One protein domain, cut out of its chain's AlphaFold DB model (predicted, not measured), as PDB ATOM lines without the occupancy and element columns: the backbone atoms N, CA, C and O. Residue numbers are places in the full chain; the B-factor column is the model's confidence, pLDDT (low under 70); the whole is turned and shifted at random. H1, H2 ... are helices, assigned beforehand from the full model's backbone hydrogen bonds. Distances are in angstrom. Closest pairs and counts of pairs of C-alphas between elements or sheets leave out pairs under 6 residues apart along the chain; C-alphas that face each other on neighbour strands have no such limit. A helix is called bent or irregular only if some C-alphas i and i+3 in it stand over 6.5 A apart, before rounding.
ATOM      1  N   PRO A  17      29.678  44.458  26.405       53.09
ATOM      2  CA  PRO A  17      29.877  43.461  27.460       53.09
ATOM      3  C   PRO A  17      28.899  42.270  27.452       53.09
ATOM      4  O   PRO A  17      29.318  41.159  27.759       53.09
ATOM      5  N   GLU A  18      27.621  42.417  27.091       54.34
ATOM      6  CA  GLU A  18      26.661  41.292  27.119       54.34
ATOM      7  C   GLU A  18      26.857  40.300  25.970       54.34
ATOM      8  O   GLU A  18      26.553  39.108  26.094       54.34
ATOM      9  N   HIS A  19      27.351  40.788  24.833       58.56
ATOM     10  CA  HIS A  19      27.723  39.932  23.715       58.56
ATOM     11  C   HIS A  19      28.994  39.140  24.045       58.56
ATOM     12  O   HIS A  19      29.030  37.924  23.841       58.56
ATOM     13  N   ALA A  20      29.984  39.801  24.651       56.25
ATOM     14  CA  ALA A  20      31.193  39.152  25.144       56.25
ATOM     15  C   ALA A  20      30.874  38.077  26.197       56.25
ATOM     16  O   ALA A  20      31.310  36.937  26.070       56.25
ATOM     17  N   LEU A  21      30.009  38.386  27.168       58.69
ATOM     18  CA  LEU A  21      29.564  37.441  28.196       58.69
ATOM     19  C   LEU A  21      28.835  36.219  27.622       58.69
ATOM     20  O   LEU A  21      29.049  35.099  28.083       58.69
ATOM     21  N   ARG A  22      27.981  36.406  26.609       65.81
ATOM     22  CA  ARG A  22      27.322  35.284  25.916       65.81
ATOM     23  C   ARG A  22      28.315  34.414  25.156       65.81
ATOM     24  O   ARG A  22      28.144  33.200  25.129       65.81
ATOM     25  N   ARG A  23      29.336  35.021  24.557       62.31
ATOM     26  CA  ARG A  23      30.366  34.311  23.797       62.31
ATOM     27  C   ARG A  23      31.317  33.542  24.717       62.31
ATOM     28  O   ARG A  23      31.570  32.382  24.433       62.31
ATOM     29  N   VAL A  24      31.710  34.109  25.861       60.78
ATOM     30  CA  VAL A  24      32.446  33.393  26.923       60.78
ATOM     31  C   VAL A  24      31.633  32.209  27.449       60.78
ATOM     32  O   VAL A  24      32.140  31.096  27.504       60.78
ATOM     33  N   ARG A  25      30.343  32.406  27.757       64.06
ATOM     34  CA  ARG A  25      29.462  31.304  28.187       64.06
ATOM     35  C   ARG A  25      29.332  30.203  27.138       64.06
ATOM     36  O   ARG A  25      29.222  29.049  27.516       64.06
ATOM     37  N   ARG A  26      29.327  30.555  25.851       64.31
ATOM     38  CA  ARG A  26      29.283  29.582  24.754       64.31
ATOM     39  C   ARG A  26      30.597  28.811  24.634       64.31
ATOM     40  O   ARG A  26      30.558  27.598  24.566       64.31
ATOM     41  N   ILE A  27      31.733  29.504  24.689       61.81
ATOM     42  CA  ILE A  27      33.068  28.889  24.651       61.81
ATOM     43  C   ILE A  27      33.251  27.889  25.808       61.81
ATOM     44  O   ILE A  27      33.751  26.794  25.585       61.81
ATOM     45  N   VAL A  28      32.779  28.236  27.013       58.81
ATOM     46  CA  VAL A  28      32.790  27.338  28.183       58.81
ATOM     47  C   VAL A  28      31.789  26.181  28.036       58.81
ATOM     48  O   VAL A  28      32.099  25.063  28.414       58.81
ATOM     49  N   ALA A  29      30.587  26.425  27.500       59.69
ATOM     50  CA  ALA A  29      29.550  25.392  27.372       59.69
ATOM     51  C   ALA A  29      29.796  24.391  26.231       59.69
ATOM     52  O   ALA A  29      29.290  23.275  26.296       59.69
ATOM     53  N   ASP A  30      30.537  24.789  25.195       56.34
ATOM     54  CA  ASP A  30      30.853  23.948  24.036       56.34
ATOM     55  C   ASP A  30      32.073  23.032  24.283       56.34
ATOM     56  O   ASP A  30      32.551  22.408  23.338       56.34
ATOM     57  N   ASP A  31      32.596  22.961  25.520       51.50
ATOM     58  CA  ASP A  31      33.809  22.196  25.886       51.50
ATOM     59  C   ASP A  31      35.036  22.569  25.023       51.50
ATOM     60  O   ASP A  31      35.984  21.809  24.842       51.50
ATOM     61  N   ALA A  32      35.007  23.771  24.437       49.44
ATOM     62  CA  ALA A  32      35.977  24.222  23.445       49.44
ATOM     63  C   ALA A  32      37.256  24.803  24.075       49.44
ATOM     64  O   ALA A  32      38.172  25.188  23.345       49.44
ATOM     65  N   LEU A  33      37.300  24.901  25.408       53.00
ATOM     66  CA  LEU A  33      38.463  25.358  26.157       53.00
ATOM     67  C   LEU A  33      39.317  24.163  26.542       53.00
ATOM     68  O   LEU A  33      38.891  23.275  27.273       53.00
ATOM     69  N   ASP A  34      40.559  24.191  26.084       55.00
ATOM     70  CA  ASP A  34      41.588  23.313  26.606       55.00
ATOM     71  C   ASP A  34      41.990  23.817  28.002       55.00
ATOM     72  O   ASP A  34      42.847  24.693  28.152       55.00
ATOM     73  N   VAL A  35      41.325  23.289  29.036       54.78
ATOM     74  CA  VAL A  35      41.549  23.652  30.449       54.78
ATOM     75  C   VAL A  35      42.947  23.221  30.935       54.78
ATOM     76  O   VAL A  35      43.327  23.501  32.069       54.78
ATOM     77  N   ALA A  36      43.771  22.592  30.084       57.97
ATOM     78  CA  ALA A  36      45.142  22.212  30.416       57.97
ATOM     79  C   ALA A  36      46.057  23.404  30.768       57.97
ATOM     80  O   ALA A  36      47.100  23.196  31.387       57.97
ATOM     81  N   SER A  37      45.688  24.646  30.415       69.19
ATOM     82  CA  SER A  37      46.396  25.858  30.858       69.19
ATOM     83  C   SER A  37      45.445  26.978  31.273       69.19
ATOM     84  O   SER A  37      44.641  27.483  30.480       69.19
ATOM     85  N   VAL A  38      45.610  27.436  32.518       72.69
ATOM     86  CA  VAL A  38      44.916  28.614  33.059       72.69
ATOM     87  C   VAL A  38      45.315  29.866  32.281       72.69
ATOM     88  O   VAL A  38      44.450  30.668  31.939       72.69
ATOM     89  N   ALA A  39      46.603  30.036  31.957       77.31
ATOM     90  CA  ALA A  39      47.087  31.215  31.239       77.31
ATOM     91  C   ALA A  39      46.423  31.340  29.862       77.31
ATOM     92  O   ALA A  39      45.855  32.387  29.540       77.31
ATOM     93  N   ARG A  40      46.413  30.252  29.087       80.62
ATOM     94  CA  ARG A  40      45.770  30.217  27.771       80.62
ATOM     95  C   ARG A  40      44.270  30.458  27.861       80.62
ATOM     96  O   ARG A  40      43.757  31.333  27.166       80.62
ATOM     97  N   THR A  41      43.595  29.754  28.767       79.12
ATOM     98  CA  THR A  41      42.157  29.928  29.012       79.12
ATOM     99  C   THR A  41      41.817  31.389  29.313       79.12
ATOM    100  O   THR A  41      40.865  31.944  28.763       79.12
ATOM    101  N   MET A  42      42.628  32.059  30.136       82.62
ATOM    102  CA  MET A  42      42.407  33.463  30.475       82.62
ATOM    103  C   MET A  42      42.639  34.410  29.295       82.62
ATOM    104  O   MET A  42      41.840  35.331  29.110       82.62
ATOM    105  N   VAL A  43      43.662  34.176  28.468       83.19
ATOM    106  CA  VAL A  43      43.893  34.968  27.247       83.19
ATOM    107  C   VAL A  43      42.755  34.765  26.243       83.19
ATOM    108  O   VAL A  43      42.252  35.742  25.687       83.19
ATOM    109  N   GLU A  44      42.279  33.532  26.057       82.00
ATOM    110  CA  GLU A  44      41.136  33.223  25.189       82.00
ATOM    111  C   GLU A  44      39.857  33.929  25.671       82.00
ATOM    112  O   GLU A  44      39.180  34.582  24.874       82.00
ATOM    113  N   ILE A  45      39.563  33.905  26.977       80.50
ATOM    114  CA  ILE A  45      38.423  34.628  27.573       80.50
ATOM    115  C   ILE A  45      38.557  36.142  27.368       80.50
ATOM    116  O   ILE A  45      37.590  36.809  26.991       80.50
ATOM    117  N   GLN A  46      39.743  36.700  27.613       81.12
ATOM    118  CA  GLN A  46      39.988  38.137  27.481       81.12
ATOM    119  C   GLN A  46      39.955  38.608  26.021       81.12
ATOM    120  O   GLN A  46      39.491  39.719  25.762       81.12
ATOM    121  N   SER A  47      40.350  37.757  25.065       81.81
ATOM    122  CA  SER A  47      40.288  38.043  23.623       81.81
ATOM    123  C   SER A  47      38.869  38.361  23.140       81.81
ATOM    124  O   SER A  47      38.671  39.118  22.194       81.81
ATOM    125  N   VAL A  48      37.843  37.844  23.821       79.31
ATOM    126  CA  VAL A  48      36.439  38.089  23.466       79.31
ATOM    127  C   VAL A  48      36.035  39.557  23.665       79.31
ATOM    128  O   VAL A  48      35.077  40.019  23.041       79.31
ATOM    129  N   ALA A  49      36.751  40.274  24.530       76.31
ATOM    130  CA  ALA A  49      36.513  41.670  24.875       76.31
ATOM    131  C   ALA A  49      37.719  42.580  24.557       76.31
ATOM    132  O   ALA A  49      37.787  43.688  25.091       76.31
ATOM    133  N   CYS A  50      38.661  42.113  23.726       79.81
ATOM    134  CA  CYS A  50      39.773  42.923  23.224       79.81
ATOM    135  C   CYS A  50      39.311  43.910  22.142       79.81
ATOM    136  O   CYS A  50      38.226  43.760  21.568       79.81
ATOM    137  N   ASP A  51      40.128  44.930  21.881       80.12
ATOM    138  CA  ASP A  51      39.894  45.830  20.751       80.12
ATOM    139  C   ASP A  51      40.092  45.087  19.415       80.12
ATOM    140  O   ASP A  51      40.961  44.219  19.298       80.12
ATOM    141  N   GLU A  52      39.329  45.443  18.376       80.56
ATOM    142  CA  GLU A  52      39.442  44.781  17.067       80.56
ATOM    143  C   GLU A  52      40.843  44.966  16.451       80.56
ATOM    144  O   GLU A  52      41.305  44.106  15.703       80.56
ATOM    145  N   SER A  53      41.551  46.047  16.805       81.56
ATOM    146  CA  SER A  53      42.932  46.286  16.368       81.56
ATOM    147  C   SER A  53      43.964  45.355  17.020       81.56
ATOM    148  O   SER A  53      44.946  45.003  16.368       81.56
ATOM    149  N   SER A  54      43.727  44.900  18.253       83.25
ATOM    150  CA  SER A  54      44.613  43.989  19.002       83.25
ATOM    151  C   SER A  54      44.335  42.513  18.711       83.25
ATOM    152  O   SER A  54      45.166  41.641  18.974       83.25
ATOM    153  N   ARG A  55      43.172  42.211  18.133       84.69
ATOM    154  CA  ARG A  55      42.717  40.848  17.853       84.69
ATOM    155  C   ARG A  55      43.674  40.014  16.986       84.69
ATOM    156  O   ARG A  55      43.916  38.866  17.362       84.69
ATOM    157  N   PRO A  56      44.270  40.529  15.888       86.25
ATOM    158  CA  PRO A  56      45.220  39.751  15.089       86.25
ATOM    159  C   PRO A  56      46.466  39.336  15.879       86.25
ATOM    160  O   PRO A  56      46.991  38.239  15.677       86.25
ATOM    161  N   ASP A  57      46.925  40.194  16.793       87.19
ATOM    162  CA  ASP A  57      48.088  39.918  17.632       87.19
ATOM    163  C   ASP A  57      47.779  38.862  18.691       87.19
ATOM    164  O   ASP A  57      48.563  37.928  18.854       87.19
ATOM    165  N   ILE A  58      46.610  38.936  19.334       86.50
ATOM    166  CA  ILE A  58      46.153  37.907  20.280       86.50
ATOM    167  C   ILE A  58      45.947  36.554  19.580       86.50
ATOM    168  O   ILE A  58      46.396  35.526  20.083       86.50
ATOM    169  N   GLU A  59      45.326  36.531  18.397       87.69
ATOM    170  CA  GLU A  59      45.137  35.295  17.624       87.69
ATOM    171  C   GLU A  59      46.473  34.684  17.174       87.69
ATOM    172  O   GLU A  59      46.604  33.460  17.106       87.69
ATOM    173  N   ARG A  60      47.477  35.516  16.873       88.56
ATOM    174  CA  ARG A  60      48.842  35.053  16.598       88.56
ATOM    175  C   ARG A  60      49.492  34.455  17.844       88.56
ATOM    176  O   ARG A  60      49.995  33.343  17.747       88.56
ATOM    177  N   LEU A  61      49.418  35.129  18.995       88.94
ATOM    178  CA  LEU A  61      49.971  34.622  20.258       88.94
ATOM    179  C   LEU A  61      49.383  33.261  20.644       88.94
ATOM    180  O   LEU A  61      50.129  32.344  20.971       88.94
ATOM    181  N   LEU A  62      48.060  33.102  20.546       86.62
ATOM    182  CA  LEU A  62      47.386  31.833  20.842       86.62
ATOM    183  C   LEU A  62      47.773  30.716  19.861       86.62
ATOM    184  O   LEU A  62      47.863  29.552  20.248       86.62
ATOM    185  N   ARG A  63      48.006  31.052  18.587       87.06
ATOM    186  CA  ARG A  63      48.460  30.084  17.578       87.06
ATOM    187  C   ARG A  63      49.893  29.627  17.839       87.06
ATOM    188  O   ARG A  63      50.165  28.434  17.722       87.06
ATOM    189  N   ASP A  64      50.777  30.560  18.177       85.50
ATOM    190  CA  ASP A  64      52.186  30.278  18.450       85.50
ATOM    191  C   ASP A  64      52.335  29.466  19.750       85.50
ATOM    192  O   ASP A  64      53.037  28.458  19.748       85.50
ATOM    193  N   ASP A  65      51.598  29.814  20.818       86.69
ATOM    194  CA  ASP A  65      51.551  29.024  22.065       86.69
ATOM    195  C   ASP A  65      51.062  27.594  21.808       86.69
ATOM    196  O   ASP A  65      51.690  26.637  22.262       86.69
ATOM    197  N   ARG A  66      49.999  27.426  21.010       84.06
ATOM    198  CA  ARG A  66      49.505  26.093  20.641       84.06
ATOM    199  C   ARG A  66      50.566  25.276  19.907       84.06
ATOM    200  O   ARG A  66      50.795  24.128  20.267       84.06
ATOM    201  N   ALA A  67      51.242  25.867  18.924       82.19
ATOM    202  CA  ALA A  67      52.295  25.180  18.183       82.19
ATOM    203  C   ALA A  67      53.495  24.798  19.075       82.19
ATOM    204  O   ALA A  67      54.068  23.723  18.902       82.19
ATOM    205  N   GLU A  68      53.874  25.654  20.031       82.62
ATOM    206  CA  GLU A  68      54.954  25.363  20.984       82.62
ATOM    207  C   GLU A  68      54.562  24.247  21.976       82.62
ATOM    208  O   GLU A  68      55.396  23.388  22.276       82.62
ATOM    209  N   ARG A  69      53.302  24.200  22.435       80.12
ATOM    210  CA  ARG A  69      52.779  23.105  23.277       80.12
ATOM    211  C   ARG A  69      52.696  21.784  22.529       80.12
ATOM    212  O   ARG A  69      53.204  20.791  23.037       80.12
ATOM    213  N   ASP A  70      52.149  21.797  21.313       78.88
ATOM    214  CA  ASP A  70      52.070  20.610  20.458       78.88
ATOM    215  C   ASP A  70      53.481  20.027  20.239       78.88
ATOM    216  O   ASP A  70      53.696  18.823  20.361       78.88
ATOM    217  N   ALA A  71      54.489  20.883  20.026       76.06
ATOM    218  CA  ALA A  71      55.881  20.450  19.898       76.06
ATOM    219  C   ALA A  71      56.470  19.864  21.199       76.06
ATOM    220  O   ALA A  71      57.287  18.937  21.143       76.06
ATOM    221  N   LEU A  72      56.089  20.391  22.367       75.88
ATOM    222  CA  LEU A  72      56.474  19.857  23.681       75.88
ATOM    223  C   LEU A  72      55.831  18.492  23.945       75.88
ATOM    224  O   LEU A  72      56.517  17.577  24.408       75.88
ATOM    225  N   ASP A  73      54.558  18.338  23.592       70.75
ATOM    226  CA  ASP A  73      53.823  17.082  23.701       70.75
ATOM    227  C   ASP A  73      54.362  16.030  22.727       70.75
ATOM    228  O   ASP A  73      54.592  14.884  23.124       70.75
ATOM    229  N   ASP A  74      54.684  16.415  21.492       71.38
ATOM    230  CA  ASP A  74      55.350  15.549  20.516       71.38
ATOM    231  C   ASP A  74      56.745  15.128  21.005       71.38
ATOM    232  O   ASP A  74      57.139  13.961  20.902       71.38
ATOM    233  N   ALA A  75      57.511  16.050  21.598       68.31
ATOM    234  CA  ALA A  75      58.804  15.734  22.204       68.31
ATOM    235  C   ALA A  75      58.669  14.779  23.405       68.31
ATOM    236  O   ALA A  75      59.521  13.899  23.587       68.31
ATOM    237  N   ALA A  76      57.599  14.909  24.197       66.00
ATOM    238  CA  ALA A  76      57.265  13.984  25.276       66.00
ATOM    239  C   ALA A  76      56.871  12.599  24.735       66.00
ATOM    240  O   ALA A  76      57.344  11.576  25.241       66.00
ATOM    241  N   ALA A  77      56.044  12.559  23.688       62.56
ATOM    242  CA  ALA A  77      55.534  11.341  23.067       62.56
ATOM    243  C   ALA A  77      56.637  10.528  22.376       62.56
ATOM    244  O   ALA A  77      56.650   9.297  22.466       62.56
ATOM    245  N   GLU A  78      57.594  11.203  21.740       66.44
ATOM    246  CA  GLU A  78      58.756  10.576  21.105       66.44
ATOM    247  C   GLU A  78      59.860  10.178  22.101       66.44
ATOM    248  O   GLU A  78      60.888   9.634  21.697       66.44
ATOM    249  N   GLY A  79      59.683  10.445  23.402       56.91
ATOM    250  CA  GLY A  79      60.708  10.174  24.417       56.91
ATOM    251  C   GLY A  79      61.984  10.999  24.220       56.91
ATOM    252  O   GLY A  79      63.051  10.611  24.696       56.91
ATOM    253  N   ARG A  80      61.885  12.121  23.490       55.56
ATOM    254  CA  ARG A  80      62.966  13.103  23.312       55.56
ATOM    255  C   ARG A  80      63.118  14.004  24.536       55.56
ATOM    256  O   ARG A  80      64.187  14.572  24.745       55.56
ATOM    257  N   LEU A  81      62.085  14.084  25.371       53.34
ATOM    258  CA  LEU A  81      62.209  14.472  26.773       53.34
ATOM    259  C   LEU A  81      62.616  13.238  27.593       53.34
ATOM    260  O   LEU A  81      62.119  12.145  27.302       53.34
ATOM    261  N   PRO A  82      63.499  13.366  28.608       47.41
ATOM    262  CA  PRO A  82      63.778  12.251  29.508       47.41
ATOM    263  C   PRO A  82      62.427  11.744  30.033       47.41
ATOM    264  O   PRO A  82      61.647  12.543  30.511       47.41
ATOM    265  N   ILE A  83      62.125  10.474  29.765       42.56
ATOM    266  CA  ILE A  83      61.001   9.590  30.145       42.56
ATOM    267  C   ILE A  83      59.636  10.202  30.539       42.56
ATOM    268  O   ILE A  83      59.280  10.296  31.709       42.56
ATOM    269  N   ALA A  84      58.817  10.457  29.515       43.16
ATOM    270  CA  ALA A  84      57.348  10.446  29.482       43.16
ATOM    271  C   ALA A  84      56.597  10.161  30.806       43.16
ATOM    272  O   ALA A  84      56.258   9.017  31.130       43.16
ATOM    273  N   LEU A 246      59.091  18.630  31.902       73.38
ATOM    274  CA  LEU A 246      57.864  18.921  31.158       73.38
ATOM    275  C   LEU A 246      57.080  20.065  31.812       73.38
ATOM    276  O   LEU A 246      56.796  21.057  31.148       73.38
ATOM    277  N   PHE A 247      56.803  19.970  33.118       72.69
ATOM    278  CA  PHE A 247      56.080  21.014  33.849       72.69
ATOM    279  C   PHE A 247      56.835  22.346  33.831       72.69
ATOM    280  O   PHE A 247      56.244  23.360  33.499       72.69
ATOM    281  N   ALA A 248      58.160  22.347  34.024       75.25
ATOM    282  CA  ALA A 248      58.958  23.567  33.894       75.25
ATOM    283  C   ALA A 248      58.954  24.150  32.467       75.25
ATOM    284  O   ALA A 248      59.198  25.343  32.293       75.25
ATOM    285  N   GLY A 249      58.739  23.325  31.438       76.06
ATOM    286  CA  GLY A 249      58.532  23.781  30.064       76.06
ATOM    287  C   GLY A 249      57.178  24.466  29.894       76.06
ATOM    288  O   GLY A 249      57.128  25.585  29.387       76.06
ATOM    289  N   LEU A 250      56.111  23.829  30.380       77.25
ATOM    290  CA  LEU A 250      54.750  24.370  30.360       77.25
ATOM    291  C   LEU A 250      54.633  25.669  31.171       77.25
ATOM    292  O   LEU A 250      54.069  26.636  30.670       77.25
ATOM    293  N   ASP A 251      55.247  25.736  32.354       79.62
ATOM    294  CA  ASP A 251      55.267  26.939  33.198       79.62
ATOM    295  C   ASP A 251      55.913  28.127  32.467       79.62
ATOM    296  O   ASP A 251      55.411  29.247  32.506       79.62
ATOM    297  N   ARG A 252      57.010  27.888  31.731       81.50
ATOM    298  CA  ARG A 252      57.665  28.939  30.932       81.50
ATOM    299  C   ARG A 252      56.805  29.414  29.767       81.50
ATOM    300  O   ARG A 252      56.880  30.593  29.423       81.50
ATOM    301  N   LEU A 253      56.046  28.514  29.141       83.44
ATOM    302  CA  LEU A 253      55.101  28.889  28.089       83.44
ATOM    303  C   LEU A 253      53.966  29.736  28.659       83.44
ATOM    304  O   LEU A 253      53.675  30.795  28.110       83.44
ATOM    305  N   ASP A 254      53.399  29.323  29.794       84.19
ATOM    306  CA  ASP A 254      52.374  30.079  30.516       84.19
ATOM    307  C   ASP A 254      52.865  31.494  30.872       84.19
ATOM    308  O   ASP A 254      52.188  32.478  30.561       84.19
ATOM    309  N   ASP A 255      54.060  31.613  31.459       85.19
ATOM    310  CA  ASP A 255      54.664  32.901  31.819       85.19
ATOM    311  C   ASP A 255      54.896  33.790  30.589       85.19
ATOM    312  O   ASP A 255      54.638  34.997  30.615       85.19
ATOM    313  N   ARG A 256      55.378  33.204  29.488       86.94
ATOM    314  CA  ARG A 256      55.646  33.936  28.247       86.94
ATOM    315  C   ARG A 256      54.358  34.422  27.595       86.94
ATOM    316  O   ARG A 256      54.267  35.608  27.279       86.94
ATOM    317  N   LEU A 257      53.371  33.539  27.439       86.75
ATOM    318  CA  LEU A 257      52.062  33.872  26.882       86.75
ATOM    319  C   LEU A 257      51.422  35.012  27.675       86.75
ATOM    320  O   LEU A 257      50.906  35.965  27.097       86.75
ATOM    321  N   TYR A 258      51.516  34.944  28.999       84.56
ATOM    322  CA  TYR A 258      51.012  35.976  29.887       84.56
ATOM    323  C   TYR A 258      51.708  37.326  29.690       84.56
ATOM    324  O   TYR A 258      51.046  38.355  29.549       84.56
ATOM    325  N   ILE A 259      53.045  37.339  29.668       86.88
ATOM    326  CA  ILE A 259      53.837  38.561  29.473       86.88
ATOM    327  C   ILE A 259      53.538  39.186  28.108       86.88
ATOM    328  O   ILE A 259      53.366  40.404  28.013       86.88
ATOM    329  N   ASP A 260      53.469  38.373  27.059       89.00
ATOM    330  CA  ASP A 260      53.235  38.857  25.702       89.00
ATOM    331  C   ASP A 260      51.788  39.339  25.520       89.00
ATOM    332  O   ASP A 260      51.575  40.418  24.965       89.00
ATOM    333  N   ALA A 261      50.799  38.641  26.088       86.38
ATOM    334  CA  ALA A 261      49.412  39.107  26.115       86.38
ATOM    335  C   ALA A 261      49.270  40.427  26.892       86.38
ATOM    336  O   ALA A 261      48.618  41.359  26.421       86.38
ATOM    337  N   ALA A 262      49.937  40.560  28.044       85.31
ATOM    338  CA  ALA A 262      49.927  41.793  28.827       85.31
ATOM    339  C   ALA A 262      50.503  42.989  28.052       85.31
ATOM    340  O   ALA A 262      50.012  44.106  28.217       85.31
ATOM    341  N   ARG A 263      51.504  42.776  27.185       87.81
ATOM    342  CA  ARG A 263      52.038  43.827  26.299       87.81
ATOM    343  C   ARG A 263      51.002  44.270  25.274       87.81
ATOM    344  O   ARG A 263      50.742  45.463  25.178       87.81
ATOM    345  N   VAL A 264      50.362  43.324  24.587       86.50
ATOM    346  CA  VAL A 264      49.304  43.630  23.606       86.50
ATOM    347  C   VAL A 264      48.155  44.397  24.267       86.50
ATOM    348  O   VAL A 264      47.656  45.381  23.729       86.50
ATOM    349  N   PHE A 265      47.774  43.998  25.480       84.19
ATOM    350  CA  PHE A 265      46.710  44.646  26.238       84.19
ATOM    351  C   PHE A 265      47.081  45.998  26.855       84.19
ATOM    352  O   PHE A 265      46.178  46.774  27.183       84.19
ATOM    353  N   ALA A 266      48.370  46.278  27.061       84.50
ATOM    354  CA  ALA A 266      48.834  47.562  27.581       84.50
ATOM    355  C   ALA A 266      48.653  48.689  26.554       84.50
ATOM    356  O   ALA A 266      48.370  49.823  26.950       84.50
ATOM    357  N   ASP A 267      48.757  48.347  25.268       83.44
ATOM    358  CA  ASP A 267      48.610  49.268  24.139       83.44
ATOM    359  C   ASP A 267      47.136  49.574  23.805       83.44
ATOM    360  O   ASP A 267      46.843  50.485  23.028       83.44
ATOM    361  N   GLU A 268      46.189  48.863  24.425       82.69
ATOM    362  CA  GLU A 268      44.762  49.086  24.208       82.69
ATOM    363  C   GLU A 268      44.233  50.392  24.846       82.69
ATOM    364  O   GLU A 268      44.685  50.816  25.923       82.69
ATOM    365  N   PRO A 269      43.182  50.999  24.256       81.44
ATOM    366  CA  PRO A 269      42.493  52.143  24.842       81.44
ATOM    367  C   PRO A 269      41.967  51.847  26.252       81.44
ATOM    368  O   PRO A 269      41.436  50.776  26.539       81.44
ATOM    369  N   SER A 270      41.975  52.841  27.143       80.19
ATOM    370  CA  SER A 270      41.446  52.676  28.509       80.19
ATOM    371  C   SER A 270      39.974  52.236  28.559       80.19
ATOM    372  O   SER A 270      39.543  51.662  29.558       80.19
ATOM    373  N   ALA A 271      39.209  52.488  27.490       80.81
ATOM    374  CA  ALA A 271      37.808  52.101  27.360       80.81
ATOM    375  C   ALA A 271      37.585  50.575  27.277       80.81
ATOM    376  O   ALA A 271      36.505  50.115  27.645       80.81
ATOM    377  N   THR A 272      38.579  49.786  26.851       79.12
ATOM    378  CA  THR A 272      38.451  48.319  26.700       79.12
ATOM    379  C   THR A 272      38.833  47.545  27.965       79.12
ATOM    380  O   THR A 272      38.399  46.408  28.152       79.12
ATOM    381  N   ARG A 273      39.557  48.176  28.903       80.88
ATOM    382  CA  ARG A 273      40.037  47.533  30.145       80.88
ATOM    383  C   ARG A 273      38.912  47.016  31.040       80.88
ATOM    384  O   ARG A 273      38.964  45.886  31.519       80.88
ATOM    385  N   GLU A 274      37.895  47.839  31.283       81.88
ATOM    386  CA  GLU A 274      36.774  47.477  32.159       81.88
ATOM    387  C   GLU A 274      35.888  46.364  31.552       81.88
ATOM    388  O   GLU A 274      35.602  45.386  32.251       81.88
ATOM    389  N   PRO A 275      35.499  46.419  30.260       81.31
ATOM    390  CA  PRO A 275      34.873  45.287  29.574       81.31
ATOM    391  C   PRO A 275      35.680  43.983  29.665       81.31
ATOM    392  O   PRO A 275      35.109  42.935  29.978       81.31
ATOM    393  N   ARG A 276      37.002  44.047  29.461       83.38
ATOM    394  CA  ARG A 276      37.902  42.885  29.500       83.38
ATOM    395  C   ARG A 276      38.011  42.272  30.896       83.38
ATOM    396  O   ARG A 276      37.870  41.057  31.039       83.38
ATOM    397  N   ARG A 277      38.111  43.095  31.946       82.31
ATOM    398  CA  ARG A 277      38.040  42.629  33.345       82.31
ATOM    399  C   ARG A 277      36.723  41.928  33.663       82.31
ATOM    400  O   ARG A 277      36.727  40.874  34.294       82.31
ATOM    401  N   ARG A 278      35.588  42.470  33.212       82.88
ATOM    402  CA  ARG A 278      34.279  41.825  33.423       82.88
ATOM    403  C   ARG A 278      34.165  40.494  32.688       82.88
ATOM    404  O   ARG A 278      33.607  39.554  33.252       82.88
ATOM    405  N   ALA A 279      34.696  40.406  31.468       81.44
ATOM    406  CA  ALA A 279      34.747  39.158  30.713       81.44
ATOM    407  C   ALA A 279      35.594  38.101  31.439       81.44
ATOM    408  O   ALA A 279      35.116  36.985  31.628       81.44
ATOM    409  N   ALA A 280      36.777  38.479  31.937       83.38
ATOM    410  CA  ALA A 280      37.645  37.608  32.730       83.38
ATOM    411  C   ALA A 280      36.936  37.066  33.984       83.38
ATOM    412  O   ALA A 280      36.849  35.854  34.168       83.38
ATOM    413  N   VAL A 281      36.342  37.941  34.806       86.19
ATOM    414  CA  VAL A 281      35.610  37.531  36.022       86.19
ATOM    415  C   VAL A 281      34.445  36.596  35.692       86.19
ATOM    416  O   VAL A 281      34.210  35.612  36.391       86.19
ATOM    417  N   ALA A 282      33.695  36.894  34.634       82.38
ATOM    418  CA  ALA A 282      32.565  36.069  34.243       82.38
ATOM    419  C   ALA A 282      32.981  34.714  33.662       82.38
ATOM    420  O   ALA A 282      32.277  33.735  33.900       82.38
ATOM    421  N   GLY A 283      34.100  34.660  32.937       80.00
ATOM    422  CA  GLY A 283      34.684  33.417  32.445       80.00
ATOM    423  C   GLY A 283      35.145  32.522  33.586       80.00
ATOM    424  O   GLY A 283      34.702  31.381  33.663       80.00
ATOM    425  N   VAL A 284      35.901  33.069  34.547       83.38
ATOM    426  CA  VAL A 284      36.309  32.318  35.748       83.38
ATOM    427  C   VAL A 284      35.096  31.820  36.528       83.38
ATOM    428  O   VAL A 284      35.037  30.656  36.911       83.38
ATOM    429  N   ARG A 285      34.079  32.669  36.721       81.06
ATOM    430  CA  ARG A 285      32.847  32.257  37.404       81.06
ATOM    431  C   ARG A 285      32.124  31.130  36.664       81.06
ATOM    432  O   ARG A 285      31.550  30.267  37.318       81.06
ATOM    433  N   ALA A 286      32.099  31.154  35.333       75.69
ATOM    434  CA  ALA A 286      31.469  30.103  34.540       75.69
ATOM    435  C   ALA A 286      32.224  28.772  34.674       75.69
ATOM    436  O   ALA A 286      31.581  27.761  34.934       75.69
ATOM    437  N   LEU A 287      33.558  28.794  34.588       75.50
ATOM    438  CA  LEU A 287      34.414  27.613  34.756       75.50
ATOM    439  C   LEU A 287      34.311  27.019  36.166       75.50
ATOM    440  O   LEU A 287      34.161  25.813  36.322       75.50
ATOM    441  N   TYR A 288      34.285  27.869  37.194       76.38
ATOM    442  CA  TYR A 288      34.080  27.439  38.578       76.38
ATOM    443  C   TYR A 288      32.719  26.761  38.783       76.38
ATOM    444  O   TYR A 288      32.621  25.692  39.377       76.38
ATOM    445  N   LEU A 289      31.641  27.359  38.260       73.00
ATOM    446  CA  LEU A 289      30.296  26.785  38.375       73.00
ATOM    447  C   LEU A 289      30.115  25.506  37.546       73.00
ATOM    448  O   LEU A 289      29.251  24.700  37.884       73.00
ATOM    449  N   ALA A 290      30.894  25.333  36.477       67.69
ATOM    450  CA  ALA A 290      30.934  24.107  35.685       67.69
ATOM    451  C   ALA A 290      31.722  22.977  36.377       67.69
ATOM    452  O   ALA A 290      31.562  21.820  36.005       67.69
ATOM    453  N   GLY A 291      32.510  23.294  37.411       69.56
ATOM    454  CA  GLY A 291      33.383  22.340  38.094       69.56
ATOM    455  C   GLY A 291      34.738  22.134  37.412       69.56
ATOM    456  O   GLY A 291      35.483  21.256  37.831       69.56
ATOM    457  N   GLU A 292      35.062  22.947  36.403       71.44
ATOM    458  CA  GLU A 292      36.340  22.895  35.679       71.44
ATOM    459  C   GLU A 292      37.480  23.534  36.483       71.44
ATOM    460  O   GLU A 292      38.623  23.092  36.414       71.44
ATOM    461  N   PHE A 293      37.172  24.566  37.277       71.56
ATOM    462  CA  PHE A 293      38.108  25.169  38.227       71.56
ATOM    463  C   PHE A 293      37.701  24.848  39.661       71.56
ATOM    464  O   PHE A 293      36.546  25.046  40.046       71.56
ATOM    465  N   ASP A 294      38.676  24.437  40.468       76.94
ATOM    466  CA  ASP A 294      38.554  24.441  41.922       76.94
ATOM    467  C   ASP A 294      38.799  25.851  42.501       76.94
ATOM    468  O   ASP A 294      39.049  26.821  41.777       76.94
ATOM    469  N   ASP A 295      38.687  25.986  43.827       79.06
ATOM    470  CA  ASP A 295      38.876  27.267  44.518       79.06
ATOM    471  C   ASP A 295      40.275  27.867  44.265       79.06
ATOM    472  O   ASP A 295      40.421  29.091  44.182       79.06
ATOM    473  N   GLU A 296      41.306  27.028  44.138       80.06
ATOM    474  CA  GLU A 296      42.694  27.460  43.972       80.06
ATOM    475  C   GLU A 296      42.946  27.958  42.544       80.06
ATOM    476  O   GLU A 296      43.423  29.084  42.363       80.06
ATOM    477  N   LEU A 297      42.509  27.194  41.540       75.12
ATOM    478  CA  LEU A 297      42.579  27.560  40.125       75.12
ATOM    479  C   LEU A 297      41.737  28.795  39.815       75.12
ATOM    480  O   LEU A 297      42.179  29.669  39.071       75.12
ATOM    481  N   ALA A 298      40.551  28.933  40.413       77.88
ATOM    482  CA  ALA A 298      39.726  30.125  40.233       77.88
ATOM    483  C   ALA A 298      40.402  31.380  40.812       77.88
ATOM    484  O   ALA A 298      40.392  32.444  40.182       77.88
ATOM    485  N   LEU A 299      41.018  31.276  41.993       82.69
ATOM    486  CA  LEU A 299      41.773  32.381  42.593       82.69
ATOM    487  C   LEU A 299      43.014  32.729  41.773       82.69
ATOM    488  O   LEU A 299      43.302  33.913  41.571       82.69
ATOM    489  N   GLU A 300      43.738  31.723  41.292       81.56
ATOM    490  CA  GLU A 300      44.882  31.914  40.411       81.56
ATOM    491  C   GLU A 300      44.469  32.576  39.097       81.56
ATOM    492  O   GLU A 300      45.063  33.582  38.723       81.56
ATOM    493  N   ALA A 301      43.407  32.099  38.453       80.88
ATOM    494  CA  ALA A 301      42.872  32.662  37.221       80.88
ATOM    495  C   ALA A 301      42.411  34.115  37.390       80.88
ATOM    496  O   ALA A 301      42.611  34.931  36.496       80.88
ATOM    497  N   LEU A 302      41.841  34.486  38.544       83.50
ATOM    498  CA  LEU A 302      41.506  35.883  38.841       83.50
ATOM    499  C   LEU A 302      42.757  36.740  39.047       83.50
ATOM    500  O   LEU A 302      42.839  37.838  38.499       83.50
ATOM    501  N   ARG A 303      43.757  36.256  39.793       81.88
ATOM    502  CA  ARG A 303      45.044  36.967  39.943       81.88
ATOM    503  C   ARG A 303      45.717  37.157  38.586       81.88
ATOM    504  O   ARG A 303      46.164  38.258  38.274       81.88
ATOM    505  N   ARG A 304      45.702  36.095  37.780       70.44
ATOM    506  CA  ARG A 304      46.203  36.018  36.411       70.44
ATOM    507  C   ARG A 304      45.183  36.480  35.359       70.44
ATOM    508  O   ARG A 304      45.405  36.251  34.181       70.44
ATOM    509  N   GLY A 305      44.111  37.172  35.722       65.69
ATOM    510  CA  GLY A 305      43.065  37.580  34.778       65.69
ATOM    511  C   GLY A 305      42.702  39.056  34.831       65.69
ATOM    512  O   GLY A 305      41.815  39.495  34.099       65.69
TER     513      GLY A 305
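What this domain is: This is residues 17 to 84 and 246 to 305 of the 307 residues of an uncharacterized protein of Agromyces cerinus subsp. cerinus (UniProt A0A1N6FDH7). A short helix, H2, forms the core, wedged between two long antiparallel helices side by side, H3 and H4, and a third long helix, H5, which folds back from H4 as the other arm of a V. H1 and H6 pack on H5, and H3 and H4 run on past H2 to make much of the length. The printed part has 128 residues with six named helices, H1 to H6 in order, and no named strand; its class is all helix. It is compact, with a radius of gyration of the C-alphas of 15.1 A and spans of 47 by 32 by 24 A.

Where its parts are: H1 is residues 17 to 29, 18.1 A long, beginning at C-alpha 17 (29.877, 43.461, 27.460). H2 is residues 38 to 47, 14.1 A, and H3 is residues 55 to 77, 32.6 A. Beyond the cut, H4 is residues 246 to 266, 30.2 A, beginning at C-alpha 246 (57.864, 18.921, 31.158). H5 is residues 270 to 290, 31.3 A; it is irregular, but only just, with C-alphas 271 and 274 6.7 A apart. H6 is residues 295 to 303, 12.4 A, ending at C-alpha 303 (45.044, 36.967, 39.943).

How they stand to each other: H2 is the hub, touching four helices. H2, H3 and H4 form an up-and-down bundle, each running against the one before it. H2 and H3 are a helical hairpin at a shallow tilt of 23 degrees; H3 touches H2 with residues 55 to 62 alone, the closest C-alphas being Ser 47 and Ile 58, 6.8 A. H4 touches H2 with residues 254 to 261 alone, closest at C-alphas 39 and 254, 5.5 A. H3 and H4 touch at a shallow tilt of 5 degrees, opposite ways, closest at C-alphas 58 and 261, 6.8 A. H5 touches H2 with residues 276 to 283 alone, at a steep tilt of 49 degrees, closest at C-alphas 46 and 276, 5.6 A. H6 touches H2, closest at C-alphas 38 and 301, 6.2 A. H5 and H6 are a helical hairpin at a shallow tilt of 8 degrees, closest at C-alphas 284 and 298, 6.0 A; H5 touches H6 with residues 280 to 288 alone. H1 touches H5 at a shallow tilt of 31 degrees, the same way, closest at C-alphas 17 and 275, 5.7 A. H1 and H6 are apart. In H1, H2, H3, H4 and H6 every O i to N i+4 pair is within hydrogen-bond range; in H5, 15 of 17 are.

The domain as a whole: The C-alphas farthest apart, of Ile 83 and Ala 271, are 48.5 A apart. Residues 85 to 245 are not printed, and C-alphas 84 and 246 are 8.7 A apart across the cut. Of the links printed whole, none is long. Mean pLDDT of the printed part is 75.2; residues 17 to 37, 75 to 84, 290 to 291 and 305 are under 70.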